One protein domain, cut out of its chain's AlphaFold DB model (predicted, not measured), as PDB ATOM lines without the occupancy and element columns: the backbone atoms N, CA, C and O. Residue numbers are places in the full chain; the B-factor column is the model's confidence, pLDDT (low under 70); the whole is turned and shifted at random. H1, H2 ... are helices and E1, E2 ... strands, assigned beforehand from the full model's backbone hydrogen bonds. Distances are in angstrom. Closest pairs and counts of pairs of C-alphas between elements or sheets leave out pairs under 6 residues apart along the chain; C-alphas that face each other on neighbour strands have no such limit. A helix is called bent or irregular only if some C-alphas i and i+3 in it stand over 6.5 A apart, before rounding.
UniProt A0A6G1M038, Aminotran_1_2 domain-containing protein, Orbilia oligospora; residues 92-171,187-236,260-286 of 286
ATOM      1  N   SER A  92     -56.005  17.225  23.810       92.38
ATOM      2  CA  SER A  92     -56.767  17.023  25.055       92.38
ATOM      3  C   SER A  92     -56.127  15.974  25.987       92.38
ATOM      4  O   SER A  92     -56.806  15.277  26.741       92.38
ATOM      5  N   GLY A  93     -54.795  15.852  25.939       92.31
ATOM      6  CA  GLY A  93     -53.993  14.913  26.719       92.31
ATOM      7  C   GLY A  93     -53.519  13.694  25.925       92.31
ATOM      8  O   GLY A  93     -54.046  13.364  24.862       92.31
ATOM      9  N   ALA A  94     -52.542  12.983  26.496       92.88
ATOM     10  CA  ALA A  94     -51.789  11.923  25.822       92.88
ATOM     11  C   ALA A  94     -52.657  10.789  25.243       92.88
ATOM     12  O   ALA A  94     -52.355  10.273  24.170       92.88
ATOM     13  N   SER A  95     -53.758  10.400  25.898       93.56
ATOM     14  CA  SER A  95     -54.650   9.360  25.357       93.56
ATOM     15  C   SER A  95     -55.345   9.808  24.067       93.56
ATOM     16  O   SER A  95     -55.470   9.030  23.121       93.56
ATOM     17  N   ASN A  96     -55.789  11.069  24.015       94.06
ATOM     18  CA  ASN A  96     -56.384  11.640  22.810       94.06
ATOM     19  C   ASN A  96     -55.321  11.871  21.731       94.06
ATOM     20  O   ASN A  96     -55.574  11.539  20.575       94.06
ATOM     21  N   GLY A  97     -54.137  12.358  22.114       95.25
ATOM     22  CA  GLY A  97     -52.995  12.511  21.213       95.25
ATOM     23  C   GLY A  97     -52.614  11.196  20.530       95.25
ATOM     24  O   GLY A  97     -52.541  11.147  19.304       95.25
ATOM     25  N   LEU A  98     -52.512  10.096  21.286       96.94
ATOM     26  CA  LEU A  98     -52.254   8.762  20.733       96.94
ATOM     27  C   LEU A  98     -53.345   8.326  19.744       96.94
ATOM     28  O   LEU A  98     -53.033   7.890  18.637       96.94
ATOM     29  N   SER A  99     -54.622   8.466  20.113       96.50
ATOM     30  CA  SER A  99     -55.739   8.117  19.225       96.50
ATOM     31  C   SER A  99     -55.705   8.926  17.923       96.50
ATOM     32  O   SER A  99     -55.860   8.358  16.841       96.50
ATOM     33  N   LYS A 100     -55.426  10.232  18.005       95.50
ATOM     34  CA  LYS A 100     -55.333  11.105  16.831       95.50
ATOM     35  C   LYS A 100     -54.106  10.818  15.980       95.50
ATOM     36  O   LYS A 100     -54.227  10.832  14.760       95.50
ATOM     37  N   ALA A 101     -52.965  10.485  16.576       95.94
ATOM     38  CA  ALA A 101     -51.789  10.053  15.828       95.94
ATOM     39  C   ALA A 101     -52.087   8.793  14.997       95.94
ATOM     40  O   ALA A 101     -51.757   8.740  13.812       95.94
ATOM     41  N   LEU A 102     -52.775   7.801  15.572       96.94
ATOM     42  CA  LEU A 102     -53.180   6.605  14.828       96.94
ATOM     43  C   LEU A 102     -54.167   6.944  13.703       96.94
ATOM     44  O   LEU A 102     -53.962   6.522  12.567       96.94
ATOM     45  N   GLU A 103     -55.182   7.764  13.975       93.75
ATOM     46  CA  GLU A 103     -56.159   8.212  12.970       93.75
ATOM     47  C   GLU A 103     -55.509   9.001  11.814       93.75
ATOM     48  O   GLU A 103     -55.885   8.859  10.645       93.75
ATOM     49  N   LEU A 104     -54.517   9.840  12.120       92.44
ATOM     50  CA  LEU A 104     -53.862  10.734  11.165       92.44
ATOM     51  C   LEU A 104     -52.702  10.097  10.398       92.44
ATOM     52  O   LEU A 104     -52.363  10.587   9.327       92.44
ATOM     53  N   PHE A 105     -52.092   9.026  10.890       95.25
ATOM     54  CA  PHE A 105     -50.860   8.514  10.281       95.25
ATOM     55  C   PHE A 105     -50.919   7.031   9.923       95.25
ATOM     56  O   PHE A 105     -49.965   6.489   9.359       95.25
ATOM     57  N   THR A 106     -52.046   6.370  10.197       96.00
ATOM     58  CA  THR A 106     -52.223   4.950   9.896       96.00
ATOM     59  C   THR A 106     -53.507   4.669   9.124       96.00
ATOM     60  O   THR A 106     -54.454   5.454   9.111       96.00
ATOM     61  N   ASN A 107     -53.520   3.531   8.439       95.19
ATOM     62  CA  ASN A 107     -54.687   2.971   7.776       95.19
ATOM     63  C   ASN A 107     -54.590   1.431   7.826       95.19
ATOM     64  O   ASN A 107     -54.221   0.791   6.840       95.19
ATOM     65  N   PRO A 108     -54.845   0.813   8.994       95.12
ATOM     66  CA  PRO A 108     -54.784  -0.641   9.134       95.12
ATOM     67  C   PRO A 108     -55.947  -1.349   8.430       95.12
ATOM     68  O   PRO A 108     -55.752  -2.395   7.817       95.12
ATOM     69  N   ILE A 109     -57.150  -0.765   8.455       92.19
ATOM     70  CA  ILE A 109     -58.361  -1.377   7.881       92.19
ATOM     71  C   ILE A 109     -58.298  -1.434   6.347       92.19
ATOM     72  O   ILE A 109     -58.674  -2.446   5.762       92.19
ATOM     73  N   GLY A 110     -57.797  -0.383   5.688       90.50
ATOM     74  CA  GLY A 110     -57.583  -0.380   4.234       90.50
ATOM     75  C   GLY A 110     -56.293  -1.086   3.801       90.50
ATOM     76  O   GLY A 110     -55.969  -1.113   2.615       90.50
ATOM     77  N   GLY A 111     -55.551  -1.672   4.748       91.69
ATOM     78  CA  GLY A 111     -54.381  -2.505   4.480       91.69
ATOM     79  C   GLY A 111     -53.101  -1.741   4.144       91.69
ATOM     80  O   GLY A 111     -52.103  -2.373   3.796       91.69
ATOM     81  N   TYR A 112     -53.084  -0.406   4.250       94.19
ATOM     82  CA  TYR A 112     -51.856   0.354   4.013       94.19
ATOM     83  C   TYR A 112     -50.860   0.193   5.167       94.19
ATOM     84  O   TYR A 112     -49.686  -0.103   4.931       94.19
ATOM     85  N   THR A 113     -51.328   0.360   6.409       96.38
ATOM     86  CA  THR A 113     -50.518   0.122   7.610       96.38
ATOM     87  C   THR A 113     -50.597  -1.350   7.987       96.38
ATOM     88  O   THR A 113     -51.647  -1.869   8.345       96.38
ATOM     89  N   ARG A 114     -49.460  -2.033   7.912       95.44
ATOM     90  CA  ARG A 114     -49.357  -3.492   7.955       95.44
ATOM     91  C   ARG A 114     -49.265  -4.053   9.365       95.44
ATOM     92  O   ARG A 114     -49.665  -5.193   9.592       95.44
ATOM     93  N   ARG A 115     -48.653  -3.313  10.292       96.75
ATOM     94  CA  ARG A 115     -48.363  -3.814  11.642       96.75
ATOM     95  C   ARG A 115     -48.148  -2.687  12.641       96.75
ATOM     96  O   ARG A 115     -47.575  -1.654  12.294       96.75
ATOM     97  N   ALA A 116     -48.566  -2.933  13.878       97.94
ATOM     98  CA  ALA A 116     -48.222  -2.121  15.033       97.94
ATOM     99  C   ALA A 116     -47.347  -2.924  15.998       97.94
ATOM    100  O   ALA A 116     -47.642  -4.079  16.310       97.94
ATOM    101  N   PHE A 117     -46.288  -2.300  16.496       98.19
ATOM    102  CA  PHE A 117     -45.386  -2.859  17.488       98.19
ATOM    103  C   PHE A 117     -45.583  -2.158  18.827       98.19
ATOM    104  O   PHE A 117     -45.659  -0.934  18.886       98.19
ATOM    105  N   ILE A 118     -45.639  -2.923  19.911       96.94
ATOM    106  CA  ILE A 118     -45.750  -2.384  21.267       96.94
ATOM    107  C   ILE A 118     -44.573  -2.897  22.088       96.94
ATOM    108  O   ILE A 118     -44.380  -4.111  22.184       96.94
ATOM    109  N   LEU A 119     -43.791  -1.995  22.689       95.50
ATOM    110  CA  LEU A 119     -42.743  -2.407  23.626       95.50
ATOM    111  C   LEU A 119     -43.365  -2.941  24.913       95.50
ATOM    112  O   LEU A 119     -44.152  -2.236  25.536       95.50
ATOM    113  N   THR A 120     -43.004  -4.157  25.323       92.38
ATOM    114  CA  THR A 120     -43.558  -4.798  26.520       92.38
ATOM    115  C   THR A 120     -42.533  -4.938  27.655       92.38
ATOM    116  O   THR A 120     -41.350  -5.192  27.401       92.38
ATOM    117  N   PRO A 121     -42.983  -4.825  28.924       90.44
ATOM    118  CA  PRO A 121     -44.343  -4.470  29.352       90.44
ATOM    119  C   PRO A 121     -44.667  -2.984  29.092       90.44
ATOM    120  O   PRO A 121     -43.765  -2.157  29.007       90.44
ATOM    121  N   VAL A 122     -45.958  -2.670  28.947       86.38
ATOM    122  CA  VAL A 122     -46.451  -1.362  28.481       86.38
ATOM    123  C   VAL A 122     -47.522  -0.793  29.407       86.38
ATOM    124  O   VAL A 122     -48.192  -1.536  30.129       86.38
ATOM    125  N   TYR A 123     -47.762   0.515  29.307       83.75
ATOM    126  CA  TYR A 123     -48.962   1.143  29.837       83.75
ATOM    127  C   TYR A 123     -50.224   0.531  29.209       83.75
ATOM    128  O   TYR A 123     -50.526   0.726  28.033       83.75
ATOM    129  N   PHE A 124     -50.969  -0.227  30.012       82.69
ATOM    130  CA  PHE A 124     -52.032  -1.107  29.521       82.69
ATOM    131  C   PHE A 124     -53.184  -0.386  28.797       82.69
ATOM    132  O   PHE A 124     -53.841  -1.013  27.970       82.69
ATOM    133  N   LEU A 125     -53.426   0.908  29.060       88.50
ATOM    134  CA  LEU A 125     -54.475   1.671  28.366       88.50
ATOM    135  C   LEU A 125     -54.119   2.028  26.917       88.50
ATOM    136  O   LEU A 125     -55.020   2.366  26.154       88.50
ATOM    137  N   ALA A 126     -52.854   1.911  26.507       92.25
ATOM    138  CA  ALA A 126     -52.491   2.069  25.102       92.25
ATOM    139  C   ALA A 126     -53.082   0.938  24.239       92.25
ATOM    140  O   ALA A 126     -53.523   1.182  23.118       92.25
ATOM    141  N   CYS A 127     -53.149  -0.293  24.761       94.12
ATOM    142  CA  CYS A 127     -53.592  -1.458  23.989       94.12
ATOM    143  C   CYS A 127     -55.034  -1.324  23.455       94.12
ATOM    144  O   CYS A 127     -55.208  -1.512  22.249       94.12
ATOM    145  N   PRO A 128     -56.048  -0.950  24.266       96.31
ATOM    146  CA  PRO A 128     -57.393  -0.677  23.756       96.31
ATOM    147  C   PRO A 128     -57.431   0.400  22.665       96.31
ATOM    148  O   PRO A 128     -58.096   0.207  21.658       96.31
ATOM    149  N   ILE A 129     -56.654   1.484  22.797       97.06
ATOM    150  CA  ILE A 129     -56.619   2.570  21.797       97.06
ATOM    151  C   ILE A 129     -56.138   2.047  20.435       97.06
ATOM    152  O   ILE A 129     -56.710   2.377  19.395       97.06
ATOM    153  N   PHE A 130     -55.114   1.189  20.427       97.62
ATOM    154  CA  PHE A 130     -54.661   0.521  19.206       97.62
ATOM    155  C   PHE A 130     -55.712  -0.443  18.645       97.62
ATOM    156  O   PHE A 130     -55.929  -0.476  17.433       97.62
ATOM    157  N   GLN A 131     -56.367  -1.228  19.504       96.19
ATOM    158  CA  GLN A 131     -57.420  -2.160  19.090       96.19
ATOM    159  C   GLN A 131     -58.586  -1.424  18.420       96.19
ATOM    160  O   GLN A 131     -58.966  -1.795  17.309       96.19
ATOM    161  N   ASP A 132     -59.067  -0.346  19.039       96.56
ATOM    162  CA  ASP A 132     -60.142   0.509  18.524       96.56
ATOM    163  C   ASP A 132     -59.741   1.222  17.224       96.56
ATOM    164  O   ASP A 132     -60.575   1.456  16.351       96.56
ATOM    165  N   SER A 133     -58.443   1.489  17.040       96.81
ATOM    166  CA  SER A 133     -57.882   2.038  15.796       96.81
ATOM    167  C   SER A 133     -57.702   0.988  14.686       96.81
ATOM    168  O   SER A 133     -57.139   1.292  13.639       96.81
ATOM    169  N   GLY A 134     -58.165  -0.252  14.888       96.75
ATOM    170  CA  GLY A 134     -58.149  -1.316  13.880       96.75
ATOM    171  C   GLY A 134     -56.929  -2.238  13.923       96.75
ATOM    172  O   GLY A 134     -56.760  -3.062  13.026       96.75
ATOM    173  N   PHE A 135     -56.087  -2.160  14.958       97.44
ATOM    174  CA  PHE A 135     -54.890  -3.003  15.078       97.44
ATOM    175  C   PHE A 135     -55.106  -4.313  15.843       97.44
ATOM    176  O   PHE A 135     -54.136  -5.018  16.098       97.44
ATOM    177  N   ALA A 136     -56.337  -4.690  16.200       95.06
ATOM    178  CA  ALA A 136     -56.599  -5.847  17.069       95.06
ATOM    179  C   ALA A 136     -55.870  -7.147  16.655       95.06
ATOM    180  O   ALA A 136     -55.356  -7.852  17.518       95.06
ATOM    181  N   ASN A 137     -55.748  -7.416  15.348       94.62
ATOM    182  CA  ASN A 137     -55.039  -8.586  14.800       94.62
ATOM    183  C   ASN A 137     -53.655  -8.258  14.205       94.62
ATOM    184  O   ASN A 137     -53.025  -9.108  13.581       94.62
ATOM    185  N   LEU A 138     -53.199  -7.015  14.359       96.00
ATOM    186  CA  LEU A 138     -51.966  -6.477  13.780       96.00
ATOM    187  C   LEU A 138     -50.963  -6.024  14.854       96.00
ATOM    188  O   LEU A 138     -49.907  -5.493  14.514       96.00
ATOM    189  N   LEU A 139     -51.281  -6.216  16.137       96.31
ATOM    190  CA  LEU A 139     -50.393  -5.897  17.251       96.31
ATOM    191  C   LEU A 139     -49.344  -6.989  17.449       96.31
ATOM    192  O   LEU A 139     -49.654  -8.175  17.527       96.31
ATOM    193  N   THR A 140     -48.085  -6.579  17.555       96.94
ATOM    194  CA  THR A 140     -46.946  -7.451  17.851       96.94
ATOM    195  C   THR A 140     -46.165  -6.882  19.030       96.94
ATOM    196  O   THR A 140     -45.754  -5.724  19.017       96.94
ATOM    197  N   ALA A 141     -45.966  -7.689  20.067       96.88
ATOM    198  CA  ALA A 141     -45.165  -7.297  21.217       96.88
ATOM    199  C   ALA A 141     -43.667  -7.411  20.901       96.88
ATOM    200  O   ALA A 141     -43.236  -8.415  20.336       96.88
ATOM    201  N   ILE A 142     -42.883  -6.418  21.318       97.62
ATOM    202  CA  ILE A 142     -41.418  -6.455  21.301       97.62
ATOM    203  C   ILE A 142     -40.923  -6.279  22.733       97.62
ATOM    204  O   ILE A 142     -41.154  -5.246  23.359       97.62
ATOM    205  N   SER A 143     -40.249  -7.291  23.262       96.44
ATOM    206  CA  SER A 143     -39.802  -7.276  24.651       96.44
ATOM    207  C   SER A 143     -38.623  -6.329  24.859       96.44
ATOM    208  O   SER A 143     -37.715  -6.235  24.027       96.44
ATOM    209  N   LEU A 144     -38.602  -5.672  26.016       95.06
ATOM    210  CA  LEU A 144     -37.387  -5.055  26.534       95.06
ATOM    211  C   LEU A 144     -36.331  -6.123  26.865       95.06
ATOM    212  O   LEU A 144     -36.654  -7.260  27.215       95.06
ATOM    213  N   THR A 145     -35.055  -5.747  26.793       94.56
ATOM    214  CA  THR A 145     -33.968  -6.577  27.326       94.56
ATOM    215  C   THR A 145     -34.069  -6.676  28.851       94.56
ATOM    216  O   THR A 145     -34.755  -5.886  29.497       94.56
ATOM    217  N   SER A 146     -33.343  -7.617  29.461       90.00
ATOM    218  CA  SER A 146     -33.376  -7.840  30.915       90.00
ATOM    219  C   SER A 146     -33.038  -6.598  31.753       90.00
ATOM    220  O   SER A 146     -33.547  -6.458  32.860       90.00
ATOM    221  N   CYS A 147     -32.208  -5.685  31.238       89.38
ATOM    222  CA  CYS A 147     -31.877  -4.417  31.894       89.38
ATOM    223  C   CYS A 147     -32.877  -3.281  31.609       89.38
ATOM    224  O   CYS A 147     -32.787  -2.226  32.234       89.38
ATOM    225  N   GLY A 148     -33.797  -3.452  30.655       90.19
ATOM    226  CA  GLY A 148     -34.829  -2.472  30.307       90.19
ATOM    227  C   GLY A 148     -34.340  -1.194  29.619       90.19
ATOM    228  O   GLY A 148     -35.147  -0.296  29.378       90.19
ATOM    229  N   THR A 149     -33.046  -1.092  29.299       94.94
ATOM    230  CA  THR A 149     -32.445   0.061  28.597       94.94
ATOM    231  C   THR A 149     -32.362  -0.136  27.082       94.94
ATOM    232  O   THR A 149     -31.952   0.765  26.342       94.94
ATOM    233  N   SER A 150     -32.750  -1.319  26.610       97.06
ATOM    234  CA  SER A 150     -32.811  -1.689  25.204       97.06
ATOM    235  C   SER A 150     -33.975  -2.647  24.958       97.06
ATOM    236  O   SER A 150     -34.696  -3.022  25.882       97.06
ATOM    237  N   LEU A 151     -34.155  -3.035  23.704       96.75
ATOM    238  CA  LEU A 151     -35.222  -3.911  23.238       96.75
ATOM    239  C   LEU A 151     -34.664  -5.030  22.361       96.75
ATOM    240  O   LEU A 151     -33.534  -4.949  21.873       96.75
ATOM    241  N   ASP A 152     -35.473  -6.063  22.151       97.69
ATOM    242  CA  ASP A 152     -35.169  -7.172  21.251       97.69
ATOM    243  C   ASP A 152     -35.214  -6.727  19.776       97.69
ATOM    244  O   ASP A 152     -36.184  -6.931  19.042       97.69
ATOM    245  N   PHE A 153     -34.136  -6.062  19.352       98.31
ATOM    246  CA  PHE A 153     -33.941  -5.629  17.973       98.31
ATOM    247  C   PHE A 153     -33.966  -6.781  16.961       98.31
ATOM    248  O   PHE A 153     -34.601  -6.589  15.928       98.31
ATOM    249  N   PRO A 154     -33.315  -7.943  17.193       98.19
ATOM    250  CA  PRO A 154     -33.422  -9.079  16.278       98.19
ATOM    251  C   PRO A 154     -34.871  -9.462  15.966       98.19
ATOM    252  O   PRO A 154     -35.222  -9.602  14.794       98.19
ATOM    253  N   THR A 155     -35.728  -9.549  16.987       98.12
ATOM    254  CA  THR A 155     -37.152  -9.847  16.785       98.12
ATOM    255  C   THR A 155     -37.869  -8.719  16.040       98.12
ATOM    256  O   THR A 155     -38.613  -9.000  15.101       98.12
ATOM    257  N   LEU A 156     -37.630  -7.449  16.393       98.44
ATOM    258  CA  LEU A 156     -38.240  -6.308  15.693       98.44
ATOM    259  C   LEU A 156     -37.884  -6.292  14.198       98.44
ATOM    260  O   LEU A 156     -38.776  -6.177  13.361       98.44
ATOM    261  N   ILE A 157     -36.602  -6.446  13.866       98.31
ATOM    262  CA  ILE A 157     -36.106  -6.449  12.481       98.31
ATOM    263  C   ILE A 157     -36.716  -7.627  11.717       98.31
ATOM    264  O   ILE A 157     -37.314  -7.424  10.665       98.31
ATOM    265  N   SER A 158     -36.675  -8.835  12.289       97.50
ATOM    266  CA  SER A 158     -37.276 -10.024  11.677       97.50
ATOM    267  C   SER A 158     -38.764  -9.824  11.347       97.50
ATOM    268  O   SER A 158     -39.228 -10.191  10.264       97.50
ATOM    269  N   GLN A 159     -39.520  -9.188  12.247       96.75
ATOM    270  CA  GLN A 159     -40.931  -8.884  12.010       96.75
ATOM    271  C   GLN A 159     -41.130  -7.822  10.919       96.75
ATOM    272  O   GLN A 159     -41.989  -8.020  10.060       96.75
ATOM    273  N   LEU A 160     -40.337  -6.743  10.915       96.50
ATOM    274  CA  LEU A 160     -40.376  -5.690   9.887       96.50
ATOM    275  C   LEU A 160     -40.031  -6.220   8.488       96.50
ATOM    276  O   LEU A 160     -40.657  -5.840   7.499       96.50
ATOM    277  N   GLU A 161     -39.053  -7.116   8.387       95.25
ATOM    278  CA  GLU A 161     -38.674  -7.759   7.126       95.25
ATOM    279  C   GLU A 161     -39.781  -8.699   6.638       95.25
ATOM    280  O   GLU A 161     -40.185  -8.645   5.473       95.25
ATOM    281  N   SER A 162     -40.340  -9.511   7.543       93.00
ATOM    282  CA  SER A 162     -41.435 -10.422   7.206       93.00
ATOM    283  C   SER A 162     -42.681  -9.672   6.725       93.00
ATOM    284  O   SER A 162     -43.272 -10.055   5.714       93.00
ATOM    285  N   SER A 163     -43.043  -8.559   7.371       87.50
ATOM    286  CA  SER A 163     -44.177  -7.734   6.956       87.50
ATOM    287  C   SER A 163     -43.909  -7.022   5.638       87.50
ATOM    288  O   SER A 163     -44.855  -6.826   4.879       87.50
ATOM    289  N   SER A 164     -42.656  -6.663   5.345       85.69
ATOM    290  CA  SER A 164     -42.242  -5.977   4.114       85.69
ATOM    291  C   SER A 164     -42.158  -6.902   2.895       85.69
ATOM    292  O   SER A 164     -42.326  -6.427   1.773       85.69
ATOM    293  N   SER A 165     -41.955  -8.208   3.104       84.25
ATOM    294  CA  SER A 165     -41.837  -9.212   2.032       84.25
ATOM    295  C   SER A 165     -43.104  -9.362   1.176       84.25
ATOM    296  O   SER A 165     -43.018  -9.634  -0.022       84.25
ATOM    297  N   SER A 166     -44.282  -9.126   1.760       81.12
ATOM    298  CA  SER A 166     -45.544  -9.093   1.022       81.12
ATOM    299  C   SER A 166     -45.645  -7.812   0.178       81.12
ATOM    300  O   SER A 166     -45.372  -6.716   0.689       81.12
ATOM    301  N   PRO A 167     -46.067  -7.887  -1.096       81.31
ATOM    302  CA  PRO A 167     -46.229  -6.699  -1.931       81.31
ATOM    303  C   PRO A 167     -47.263  -5.737  -1.328       81.31
ATOM    304  O   PRO A 167     -48.271  -6.161  -0.765       81.31
ATOM    305  N   GLN A 168     -47.002  -4.426  -1.429       84.62
ATOM    306  CA  GLN A 168     -47.971  -3.403  -1.020       84.62
ATOM    307  C   GLN A 168     -49.154  -3.457  -1.985       84.62
ATOM    308  O   GLN A 168     -49.004  -3.097  -3.148       84.62
ATOM    309  N   THR A 169     -50.309  -3.913  -1.508       83.50
ATOM    310  CA  THR A 169     -51.518  -4.020  -2.335       83.50
ATOM    311  C   THR A 169     -52.267  -2.700  -2.441       83.50
ATOM    312  O   THR A 169     -52.850  -2.433  -3.482       83.50
ATOM    313  N   THR A 170     -52.235  -1.884  -1.383       87.88
ATOM    314  CA  THR A 170     -52.952  -0.606  -1.311       87.88
ATOM    315  C   THR A 170     -51.979   0.550  -1.507       87.88
ATOM    316  O   THR A 170     -51.050   0.729  -0.708       87.88
ATOM    317  N   SER A 171     -52.181   1.342  -2.555       89.81
ATOM    318  CA  SER A 171     -51.419   2.573  -2.798       89.81
ATOM    319  C   SER A 171     -51.755   3.666  -1.772       89.81
ATOM    320  O   SER A 171     -52.773   3.605  -1.084       89.81
ATOM    321  N   LEU A 187     -48.944   8.580   5.438       93.62
ATOM    322  CA  LEU A 187     -49.272   7.312   6.097       93.62
ATOM    323  C   LEU A 187     -48.020   6.451   6.212       93.62
ATOM    324  O   LEU A 187     -47.184   6.469   5.307       93.62
ATOM    325  N   TYR A 188     -47.906   5.678   7.290       96.00
ATOM    326  CA  TYR A 188     -46.782   4.766   7.527       96.00
ATOM    327  C   TYR A 188     -47.214   3.310   7.382       96.00
ATOM    328  O   TYR A 188     -48.324   2.929   7.773       96.00
ATOM    329  N   ARG A 189     -46.327   2.477   6.831       96.12
ATOM    330  CA  ARG A 189     -46.526   1.023   6.746       96.12
ATOM    331  C   ARG A 189     -46.459   0.349   8.105       96.12
ATOM    332  O   ARG A 189     -47.131  -0.661   8.306       96.12
ATOM    333  N   HIS A 190     -45.691   0.901   9.033       98.00
ATOM    334  CA  HIS A 190     -45.553   0.364  10.379       98.00
ATOM    335  C   HIS A 190     -45.725   1.466  11.422       98.00
ATOM    336  O   HIS A 190     -45.528   2.648  11.149       98.00
ATOM    337  N   VAL A 191     -46.071   1.077  12.641       98.44
ATOM    338  CA  VAL A 191     -46.072   1.976  13.795       98.44
ATOM    339  C   VAL A 191     -45.499   1.240  14.996       98.44
ATOM    340  O   VAL A 191     -45.737   0.044  15.148       98.44
ATOM    341  N   LEU A 192     -44.741   1.922  15.844       98.56
ATOM    342  CA  LEU A 192     -44.261   1.395  17.112       98.56
ATOM    343  C   LEU A 192     -44.585   2.381  18.226       98.56
ATOM    344  O   LEU A 192     -44.291   3.567  18.103       98.56
ATOM    345  N   TYR A 193     -45.159   1.876  19.316       98.38
ATOM    346  CA  TYR A 193     -45.414   2.650  20.525       98.38
ATOM    347  C   TYR A 193     -44.532   2.189  21.683       98.38
ATOM    348  O   TYR A 193     -44.379   0.987  21.938       98.38
ATOM    349  N   CYS A 194     -43.959   3.157  22.396       96.88
ATOM    350  CA  CYS A 194     -43.188   2.906  23.604       96.88
ATOM    351  C   CYS A 194     -43.211   4.092  24.574       96.88
ATOM    352  O   CYS A 194     -43.576   5.207  24.213       96.88
ATOM    353  N   VAL A 195     -42.783   3.832  25.809       96.69
ATOM    354  CA  VAL A 195     -42.550   4.837  26.854       96.69
ATOM    355  C   VAL A 195     -41.029   4.904  27.075       96.69
ATOM    356  O   VAL A 195     -40.480   4.024  27.744       96.69
ATOM    357  N   PRO A 196     -40.292   5.842  26.450       95.81
ATOM    358  CA  PRO A 196     -38.826   5.780  26.404       95.81
ATOM    359  C   PRO A 196     -38.133   6.111  27.723       95.81
ATOM    360  O   PRO A 196     -36.971   5.731  27.912       95.81
ATOM    361  N   THR A 197     -38.795   6.864  28.598       94.75
ATOM    362  CA  THR A 197     -38.240   7.364  29.858       94.75
ATOM    363  C   THR A 197     -39.154   6.966  31.006       94.75
ATOM    364  O   THR A 197     -40.360   7.191  30.939       94.75
ATOM    365  N   PHE A 198     -38.578   6.377  32.058       93.19
ATOM    366  CA  PHE A 198     -39.306   5.931  33.252       93.19
ATOM    367  C   PHE A 198     -40.557   5.104  32.916       93.19
ATOM    368  O   PHE A 198     -41.645   5.347  33.437       93.19
ATOM    369  N   SER A 199     -40.386   4.135  32.012       90.75
ATOM    370  CA  SER A 199     -41.468   3.361  31.406       90.75
ATOM    371  C   SER A 199     -42.435   2.798  32.443       90.75
ATOM    372  O   SER A 199     -42.026   2.184  33.422       90.75
ATOM    373  N   ASN A 200     -43.737   2.947  32.225       86.88
ATOM    374  CA  ASN A 200     -44.740   2.277  33.045       86.88
ATOM    375  C   ASN A 200     -44.995   0.870  32.466       86.88
ATOM    376  O   ASN A 200     -45.424   0.793  31.312       86.88
ATOM    377  N   PRO A 201     -44.775  -0.237  33.210       87.25
ATOM    378  CA  PRO A 201     -44.601  -0.324  34.671       87.25
ATOM    379  C   PRO A 201     -43.160  -0.512  35.186       87.25
ATOM    380  O   PRO A 201     -42.970  -0.645  36.391       87.25
ATOM    381  N   THR A 202     -42.147  -0.597  34.322       90.12
ATOM    382  CA  THR A 202     -40.790  -1.033  34.718       90.12
ATOM    383  C   THR A 202     -39.957   0.024  35.449       90.12
ATOM    384  O   THR A 202     -38.984  -0.319  36.113       90.12
ATOM    385  N   GLY A 203     -40.280   1.304  35.281       90.75
ATOM    386  CA  GLY A 203     -39.455   2.449  35.659       90.75
ATOM    387  C   GLY A 203     -38.173   2.608  34.829       90.75
ATOM    388  O   GLY A 203     -37.341   3.449  35.162       90.75
ATOM    389  N   THR A 204     -37.974   1.814  33.771       93.25
ATOM    390  CA  THR A 204     -36.716   1.799  33.005       93.25
ATOM    391  C   THR A 204     -36.686   2.876  31.923       93.25
ATOM    392  O   THR A 204     -37.722   3.323  31.436       93.25
ATOM    393  N   THR A 205     -35.481   3.281  31.525       95.12
ATOM    394  CA  THR A 205     -35.256   4.313  30.505       95.12
ATOM    395  C   THR A 205     -34.385   3.749  29.387       95.12
ATOM    396  O   THR A 205     -33.304   3.217  29.647       95.12
ATOM    397  N   LEU A 206     -34.837   3.886  28.138       97.00
ATOM    398  CA  LEU A 206     -34.080   3.486  26.954       97.00
ATOM    399  C   LEU A 206     -32.808   4.329  26.813       97.00
ATOM    400  O   LEU A 206     -32.857   5.559  26.904       97.00
ATOM    401  N   SER A 207     -31.684   3.669  26.533       97.19
ATOM    402  CA  SER A 207     -30.401   4.331  26.289       97.19
ATOM    403  C   SER A 207     -30.430   5.174  25.010       97.19
ATOM    404  O   SER A 207     -31.186   4.888  24.080       97.19
ATOM    405  N   LEU A 208     -29.557   6.184  24.925       96.94
ATOM    406  CA  LEU A 208     -29.400   7.001  23.716       96.94
ATOM    407  C   LEU A 208     -29.084   6.145  22.477       96.94
ATOM    408  O   LEU A 208     -29.608   6.404  21.396       96.94
ATOM    409  N   GLU A 209     -28.272   5.099  22.643       97.75
ATOM    410  CA  GLU A 209     -27.948   4.141  21.583       97.75
ATOM    411  C   GLU A 209     -29.204   3.419  21.074       97.75
ATOM    412  O   GLU A 209     -29.460   3.408  19.869       97.75
ATOM    413  N   SER A 210     -30.032   2.885  21.982       98.06
ATOM    414  CA  SER A 210     -31.287   2.217  21.624       98.06
ATOM    415  C   SER A 210     -32.260   3.173  20.931       98.06
ATOM    416  O   SER A 210     -32.846   2.809  19.913       98.06
ATOM    417  N   ARG A 211     -32.398   4.412  21.431       98.31
ATOM    418  CA  ARG A 211     -33.237   5.454  20.809       98.31
ATOM    419  C   ARG A 211     -32.753   5.781  19.394       98.31
ATOM    420  O   ARG A 211     -33.544   5.781  18.458       98.31
ATOM    421  N   THR A 212     -31.446   5.965  19.219       98.19
ATOM    422  CA  THR A 212     -30.831   6.256  17.913       98.19
ATOM    423  C   THR A 212     -31.030   5.110  16.925       98.19
ATOM    424  O   THR A 212     -31.365   5.338  15.764       98.19
ATOM    425  N   LYS A 213     -30.850   3.863  17.373       98.25
ATOM    426  CA  LYS A 213     -31.065   2.683  16.533       98.25
ATOM    427  C   LYS A 213     -32.534   2.526  16.131       98.25
ATOM    428  O   LYS A 213     -32.798   2.203  14.977       98.25
ATOM    429  N   LEU A 214     -33.475   2.804  17.037       98.19
ATOM    430  CA  LEU A 214     -34.908   2.825  16.727       98.19
ATOM    431  C   LEU A 214     -35.246   3.846  15.639       98.19
ATOM    432  O   LEU A 214     -35.914   3.482  14.680       98.19
ATOM    433  N   VAL A 215     -34.759   5.086  15.750       98.19
ATOM    434  CA  VAL A 215     -35.012   6.134  14.741       98.19
ATOM    435  C   VAL A 215     -34.467   5.734  13.368       98.19
ATOM    436  O   VAL A 215     -35.143   5.905  12.357       98.19
ATOM    437  N   LYS A 216     -33.274   5.128  13.314       97.12
ATOM    438  CA  LYS A 216     -32.698   4.632  12.052       97.12
ATOM    439  C   LYS A 216     -33.553   3.534  11.415       97.12
ATOM    440  O   LYS A 216     -33.873   3.638  10.235       97.12
ATOM    441  N   LEU A 217     -33.970   2.536  12.198       97.44
ATOM    442  CA  LEU A 217     -34.881   1.487  11.722       97.44
ATOM    443  C   LEU A 217     -36.229   2.064  11.285       97.44
ATOM    444  O   LEU A 217     -36.836   1.575  10.338       97.44
ATOM    445  N   ALA A 218     -36.698   3.109  11.965       97.38
ATOM    446  CA  ALA A 218     -37.968   3.727  11.644       97.38
ATOM    447  C   ALA A 218     -37.976   4.337  10.240       97.38
ATOM    448  O   ALA A 218     -38.901   4.086   9.468       97.38
ATOM    449  N   ARG A 219     -36.896   5.040   9.886       95.06
ATOM    450  CA  ARG A 219     -36.668   5.573   8.536       95.06
ATOM    451  C   ARG A 219     -36.500   4.474   7.488       95.06
ATOM    452  O   ARG A 219     -37.056   4.575   6.403       95.06
ATOM    453  N   GLU A 220     -35.749   3.421   7.811       94.69
ATOM    454  CA  GLU A 220     -35.475   2.310   6.886       94.69
ATOM    455  C   GLU A 220     -36.739   1.518   6.516       94.69
ATOM    456  O   GLU A 220     -36.889   1.078   5.378       94.69
ATOM    457  N   HIS A 221     -37.673   1.370   7.460       95.75
ATOM    458  CA  HIS A 221     -38.841   0.503   7.304       95.75
ATOM    459  C   HIS A 221     -40.185   1.245   7.208       95.75
ATOM    460  O   HIS A 221     -41.231   0.608   7.370       95.75
ATOM    461  N   ASP A 222     -40.189   2.558   6.943       95.56
ATOM    462  CA  ASP A 222     -41.404   3.391   6.888       95.56
ATOM    463  C   ASP A 222     -42.302   3.181   8.126       95.56
ATOM    464  O   ASP A 222     -43.479   2.808   8.043       95.56
ATOM    465  N   MET A 223     -41.695   3.339   9.303       97.69
ATOM    466  CA  MET A 223     -42.337   3.133  10.596       97.69
ATOM    467  C   MET A 223     -42.472   4.452  11.349       97.69
ATOM    468  O   MET A 223     -41.493   5.165  11.532       97.69
ATOM    469  N   LEU A 224     -43.668   4.743  11.855       98.25
ATOM    470  CA  LEU A 224     -43.869   5.834  12.805       98.25
ATOM    471  C   LEU A 224     -43.537   5.371  14.225       98.25
ATOM    472  O   LEU A 224     -44.109   4.400  14.713       98.25
ATOM    473  N   LEU A 225     -42.663   6.091  14.913       98.62
ATOM    474  CA  LEU A 225     -42.403   5.936  16.339       98.62
ATOM    475  C   LEU A 225     -43.296   6.910  17.110       98.62
ATOM    476  O   LEU A 225     -43.116   8.118  16.996       98.62
ATOM    477  N   ILE A 226     -44.231   6.395  17.903       98.44
ATOM    478  CA  ILE A 226     -45.046   7.192  18.825       98.44
ATOM    479  C   ILE A 226     -44.508   6.971  20.237       98.44
ATOM    480  O   ILE A 226     -44.597   5.863  20.771       98.44
ATOM    481  N   THR A 227     -43.944   8.010  20.842       97.81
ATOM    482  CA  THR A 227     -43.381   7.939  22.192       97.81
ATOM    483  C   THR A 227     -44.298   8.602  23.199       97.81
ATOM    484  O   THR A 227     -44.727   9.731  23.005       97.81
ATOM    485  N   ASP A 228     -44.619   7.895  24.278       95.94
ATOM    486  CA  ASP A 228     -45.335   8.455  25.422       95.94
ATOM    487  C   ASP A 228     -44.316   9.075  26.385       95.94
ATOM    488  O   ASP A 228     -43.673   8.374  27.169       95.94
ATOM    489  N   ASP A 229     -44.128  10.387  26.281       94.94
ATOM    490  CA  ASP A 229     -43.064  11.120  26.983       94.94
ATOM    491  C   ASP A 229     -43.598  11.842  28.241       94.94
ATOM    492  O   ASP A 229     -42.961  12.733  28.805       94.94
ATOM    493  N   VAL A 230     -44.765  11.421  28.752       92.25
ATOM    494  CA  VAL A 230     -45.456  12.026  29.914       92.25
ATOM    495  C   VAL A 230     -44.672  11.977  31.233       92.25
ATOM    496  O   VAL A 230     -45.066  12.628  32.203       92.25
ATOM    497  N   TYR A 231     -43.592  11.193  31.304       91.38
ATOM    498  CA  TYR A 231     -42.765  11.032  32.505       91.38
ATOM    499  C   TYR A 231     -41.416  11.761  32.428       91.38
ATOM    500  O   TYR A 231     -40.685  11.770  33.417       91.38
ATOM    501  N   ASP A 232     -41.070  12.402  31.308       89.81
ATOM    502  CA  ASP A 232     -39.717  12.934  31.054       89.81
ATOM    503  C   ASP A 232     -39.231  13.983  32.078       89.81
ATOM    504  O   ASP A 232     -38.024  14.164  32.304       89.81
ATOM    505  N   PHE A 233     -40.175  14.651  32.742       88.31
ATOM    506  CA  PHE A 233     -39.924  15.668  33.763       88.31
ATOM    507  C   PHE A 233     -39.908  15.126  35.200       88.31
ATOM    508  O   PHE A 233     -39.687  15.893  36.132       88.31
ATOM    509  N   LEU A 234     -40.096  13.819  35.409       86.19
ATOM    510  CA  LEU A 234     -40.191  13.204  36.741       86.19
ATOM    511  C   LEU A 234     -38.851  12.648  37.254       86.19
ATOM    512  O   LEU A 234     -38.810  11.631  37.949       86.19
ATOM    513  N   ASP A 235     -37.738  13.299  36.912       82.62
ATOM    514  CA  ASP A 235     -36.414  12.908  37.400       82.62
ATOM    515  C   ASP A 235     -36.118  13.515  38.782       82.62
ATOM    516  O   ASP A 235     -35.667  14.659  38.915       82.62
ATOM    517  N   TYR A 236     -36.349  12.710  39.817       75.75
ATOM    518  CA  TYR A 236     -36.127  13.071  41.220       75.75
ATOM    519  C   TYR A 236     -34.730  12.715  41.744       75.75
ATOM    520  O   TYR A 236     -34.479  12.846  42.941       75.75
ATOM    521  N   VAL A 260     -34.035  15.662   8.042       74.69
ATOM    522  CA  VAL A 260     -35.000  15.151   7.064       74.69
ATOM    523  C   VAL A 260     -34.590  15.741   5.718       74.69
ATOM    524  O   VAL A 260     -34.357  16.946   5.637       74.69
ATOM    525  N   LYS A 261     -34.411  14.910   4.686       73.06
ATOM    526  CA  LYS A 261     -34.187  15.428   3.326       73.06
ATOM    527  C   LYS A 261     -35.469  16.097   2.830       73.06
ATOM    528  O   LYS A 261     -36.542  15.725   3.291       73.06
ATOM    529  N   ASP A 262     -35.367  17.045   1.902       62.53
ATOM    530  CA  ASP A 262     -36.494  17.892   1.459       62.53
ATOM    531  C   ASP A 262     -37.740  17.105   0.983       62.53
ATOM    532  O   ASP A 262     -38.853  17.626   0.972       62.53
ATOM    533  N   ASP A 263     -37.557  15.841   0.613       66.69
ATOM    534  CA  ASP A 263     -38.534  14.892   0.086       66.69
ATOM    535  C   ASP A 263     -38.850  13.704   1.027       66.69
ATOM    536  O   ASP A 263     -39.691  12.859   0.709       66.69
ATOM    537  N   GLU A 264     -38.230  13.638   2.210       80.00
ATOM    538  CA  GLU A 264     -38.522  12.638   3.243       80.00
ATOM    539  C   GLU A 264     -39.523  13.191   4.283       80.00
ATOM    540  O   GLU A 264     -39.615  14.389   4.538       80.00
ATOM    541  N   LYS A 265     -40.299  12.305   4.916       87.69
ATOM    542  CA  LYS A 265     -41.136  12.647   6.080       87.69
ATOM    543  C   LYS A 265     -40.395  12.316   7.380       87.69
ATOM    544  O   LYS A 265     -39.550  11.421   7.400       87.69
ATOM    545  N   GLY A 266     -40.727  13.007   8.472       92.25
ATOM    546  CA  GLY A 266     -40.282  12.612   9.818       92.25
ATOM    547  C   GLY A 266     -40.825  11.231  10.200       92.25
ATOM    548  O   GLY A 266     -41.782  10.769   9.596       92.25
ATOM    549  N   HIS A 267     -40.221  10.552  11.172       96.44
ATOM    550  CA  HIS A 267     -40.620   9.194  11.585       96.44
ATOM    551  C   HIS A 267     -40.905   9.085  13.083       96.44
ATOM    552  O   HIS A 267     -41.107   7.991  13.606       96.44
ATOM    553  N   THR A 268     -40.942  10.208  13.791       97.38
ATOM    554  CA  THR A 268     -41.144  10.251  15.242       97.38
ATOM    555  C   THR A 268     -42.211  11.256  15.635       97.38
ATOM    556  O   THR A 268     -42.245  12.364  15.100       97.38
ATOM    557  N   LEU A 269     -43.017  10.894  16.628       97.19
ATOM    558  CA  LEU A 269     -44.005  11.741  17.277       97.19
ATOM    559  C   LEU A 269     -43.875  11.567  18.792       97.19
ATOM    560  O   LEU A 269     -44.011  10.456  19.303       97.19
ATOM    561  N   SER A 270     -43.608  12.668  19.489       97.31
ATOM    562  CA  SER A 270     -43.611  12.747  20.952       97.31
ATOM    563  C   SER A 270     -45.029  13.086  21.390       97.31
ATOM    564  O   SER A 270     -45.619  14.016  20.853       97.31
ATOM    565  N   ASN A 271     -45.598  12.280  22.281       96.44
ATOM    566  CA  ASN A 271     -46.948  12.432  22.804       96.44
ATOM    567  C   ASN A 271     -46.849  12.752  24.295       96.44
ATOM    568  O   ASN A 271     -46.499  11.885  25.103       96.44
ATOM    569  N   CYS A 272     -47.141  14.000  24.647       93.31
ATOM    570  CA  CYS A 272     -46.925  14.540  25.980       93.31
ATOM    571  C   CYS A 272     -48.246  14.879  26.688       93.31
ATOM    572  O   CYS A 272     -49.345  14.872  26.126       93.31
ATOM    573  N   SER A 273     -48.162  15.140  27.994       91.19
ATOM    574  CA  SER A 273     -49.294  15.638  28.775       91.19
ATOM    575  C   SER A 273     -48.849  16.340  30.046       91.19
ATOM    576  O   SER A 273     -48.005  15.845  30.792       91.19
ATOM    577  N   PHE A 274     -49.558  17.411  30.393       89.06
ATOM    578  CA  PHE A 274     -49.415  18.087  31.682       89.06
ATOM    579  C   PHE A 274     -50.050  17.317  32.855       89.06
ATOM    580  O   PHE A 274     -49.948  17.742  34.007       89.06
ATOM    581  N   SER A 275     -50.669  16.157  32.604       85.56
ATOM    582  CA  SER A 275     -51.364  15.351  33.620       85.56
ATOM    583  C   SER A 275     -50.478  14.923  34.791       85.56
ATOM    584  O   SER A 275     -50.983  14.716  35.895       85.56
ATOM    585  N   LYS A 276     -49.172  14.743  34.554       85.12
ATOM    586  CA  LYS A 276     -48.196  14.334  35.579       85.12
ATOM    587  C   LYS A 276     -47.405  15.500  36.174       85.12
ATOM    588  O   LYS A 276     -46.577  15.266  37.043       85.12
ATOM    589  N   ILE A 277     -47.684  16.725  35.728       84.19
ATOM    590  CA  ILE A 277     -46.955  17.937  36.115       84.19
ATOM    591  C   ILE A 277     -47.884  18.888  36.868       84.19
ATOM    592  O   ILE A 277     -47.613  19.233  38.012       84.19
ATOM    593  N   LEU A 278     -49.002  19.275  36.248       83.06
ATOM    594  CA  LEU A 278     -49.980  20.199  36.832       83.06
ATOM    595  C   LEU A 278     -51.123  19.449  37.518       83.06
ATOM    596  O   LEU A 278     -51.568  19.812  38.604       83.06
ATOM    597  N   GLY A 279     -51.593  18.379  36.881       78.00
ATOM    598  CA  GLY A 279     -52.627  17.510  37.421       78.00
ATOM    599  C   GLY A 279     -53.494  16.886  36.327       78.00
ATOM    600  O   GLY A 279     -53.705  17.490  35.276       78.00
ATOM    601  N   PRO A 280     -54.046  15.683  36.560       74.50
ATOM    602  CA  PRO A 280     -54.783  14.939  35.536       74.50
ATOM    603  C   PRO A 280     -56.082  15.631  35.094       74.50
ATOM    604  O   PRO A 280     -56.547  15.405  33.983       74.50
ATOM    605  N   GLY A 281     -56.659  16.489  35.942       74.56
ATOM    606  CA  GLY A 281     -57.887  17.231  35.642       74.56
ATOM    607  C   GLY A 281     -57.711  18.419  34.690       74.56
ATOM    608  O   GLY A 281     -58.710  19.015  34.311       74.56
ATOM    609  N   VAL A 282     -56.476  18.768  34.303       73.38
ATOM    610  CA  VAL A 282     -56.204  19.862  33.350       73.38
ATOM    611  C   VAL A 282     -56.532  19.449  31.905       73.38
ATOM    612  O   VAL A 282     -56.828  20.305  31.083       73.38
ATOM    613  N   VAL A 283     -56.532  18.140  31.600       74.94
ATOM    614  CA  VAL A 283     -56.929  17.557  30.296       74.94
ATOM    615  C   VAL A 283     -56.283  18.285  29.106       74.94
ATOM    616  O   VAL A 283     -56.942  18.712  28.165       74.94
ATOM    617  N   THR A 284     -54.965  18.480  29.167       77.06
ATOM    618  CA  THR A 284     -54.175  19.111  28.098       77.06
ATOM    619  C   THR A 284     -52.869  18.342  27.887       77.06
ATOM    620  O   THR A 284     -52.281  17.795  28.833       77.06
ATOM    621  N   GLY A 285     -52.428  18.276  26.637       70.50
ATOM    622  CA  GLY A 285     -51.129  17.761  26.216       70.50
ATOM    623  C   GLY A 285     -50.623  18.474  24.969       70.50
ATOM    624  O   GLY A 285     -51.253  19.428  24.509       70.50
ATOM    625  N   ASP A 286     -49.498  18.003  24.454       67.38
ATOM    626  CA  ASP A 286     -48.715  18.594  23.366       67.38
ATOM    627  C   ASP A 286     -48.008  17.521  22.525       67.38
ATOM    628  O   ASP A 286     -47.865  16.377  23.034       67.38
TER     629      ASP A 286
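Overview. This is residues 92 to 171, 187 to 236 and 260 to 286 of the 286 residues of the protein "Aminotran_1_2 domain-containing protein" of Orbilia oligospora (UniProt A0A6G1M038). A strongly twisted sheet of five parallel strands makes the core, with two helices packed on each face: H3 and H4 on one, H1 and H2 on the other, three layers in all. The printed part has 157 residues, with four named helices and five named strands in the order H1 E1 H2 E2 H3 E3 H4 E4 E5; the sheet's order is E2 E1 E3 E4 E5. The class is mixed, helices and strands, though under half of the residues, 74 of 157, are in named elements. The whole is compact, with a radius of gyration of the C-alphas of 15.3 A, and spans 47 by 35 by 33 A.

Arrangement. The sheet runs E2, residues 139 to 143, E1, residues 115 to 120, E3, residues 190 to 194, E4, residues 223 to 228, and E5, residues 268 to 271; E2 and E5 are its edge strands. Within hydrogen-bond range are N 140 and O 116 at 2.8 A for E2 and E1, N 117 and O 191 at 2.8 A for E1 and E3, N 192 and O 224 at 2.8 A for E3 and E4, and N 269 and O 225 at 2.8 A for E4 and E5. On one face, H3, residues 153 to 165, lies over E1 at a height over the sheet of 9.3 A, and H4, residues 208 to 220, lies over E4 at 9.5 A. H3 and H4 are near each other, with 10 pairs of C-alphas within 10 A. On the opposite face, H1, residues 94 to 105, lies over E4 and E5 at 9.1 A, and H2, residues 126 to 135, lies over E1 at 9.6 A. H1 and H2 touch, the closest C-alphas being those of Ser 99 and Ile 129, 6.2 A apart, at a shallow tilt of 23 degrees, the same way. E1, H2, E2 and E3, H4, E4 are strand-helix-strand units, two parallel neighbour strands with a helix between them along the chain, each with a right-handed crossover. Every O i to N i+4 pair is within hydrogen-bond range in H1, H3 and H4, and 5 of 6 are in H2.

Along the chain. E1 is 15.7 A long, E4 16.0 A, E3 13.7 A, E2 13.0 A and E5 9.8 A. H4 measures 18.5 A, H3 18.1 A, H1 15.9 A and H2 11.5 A; H2 is irregular, with C-alphas 132 and 135 7.2 A apart. H1 begins at C-alpha 94, (-51.789, 11.923, 25.822), and E5 ends at C-alpha 271, (-46.948, 12.432, 22.804).

Size, cuts and confidence. The two C-alphas farthest apart, those of Thr 169 and Tyr 236, are 49.3 A apart. Residues 172 to 186 and 237 to 259 are not printed, and the C-alphas on either side of these cuts are 10.3 A and 34.2 A apart. The link from E3 to H4 is long, with 13 residues. Residues 262 to 263 and residue 286 have a pLDDT under 70; the mean of the printed part is 92.0.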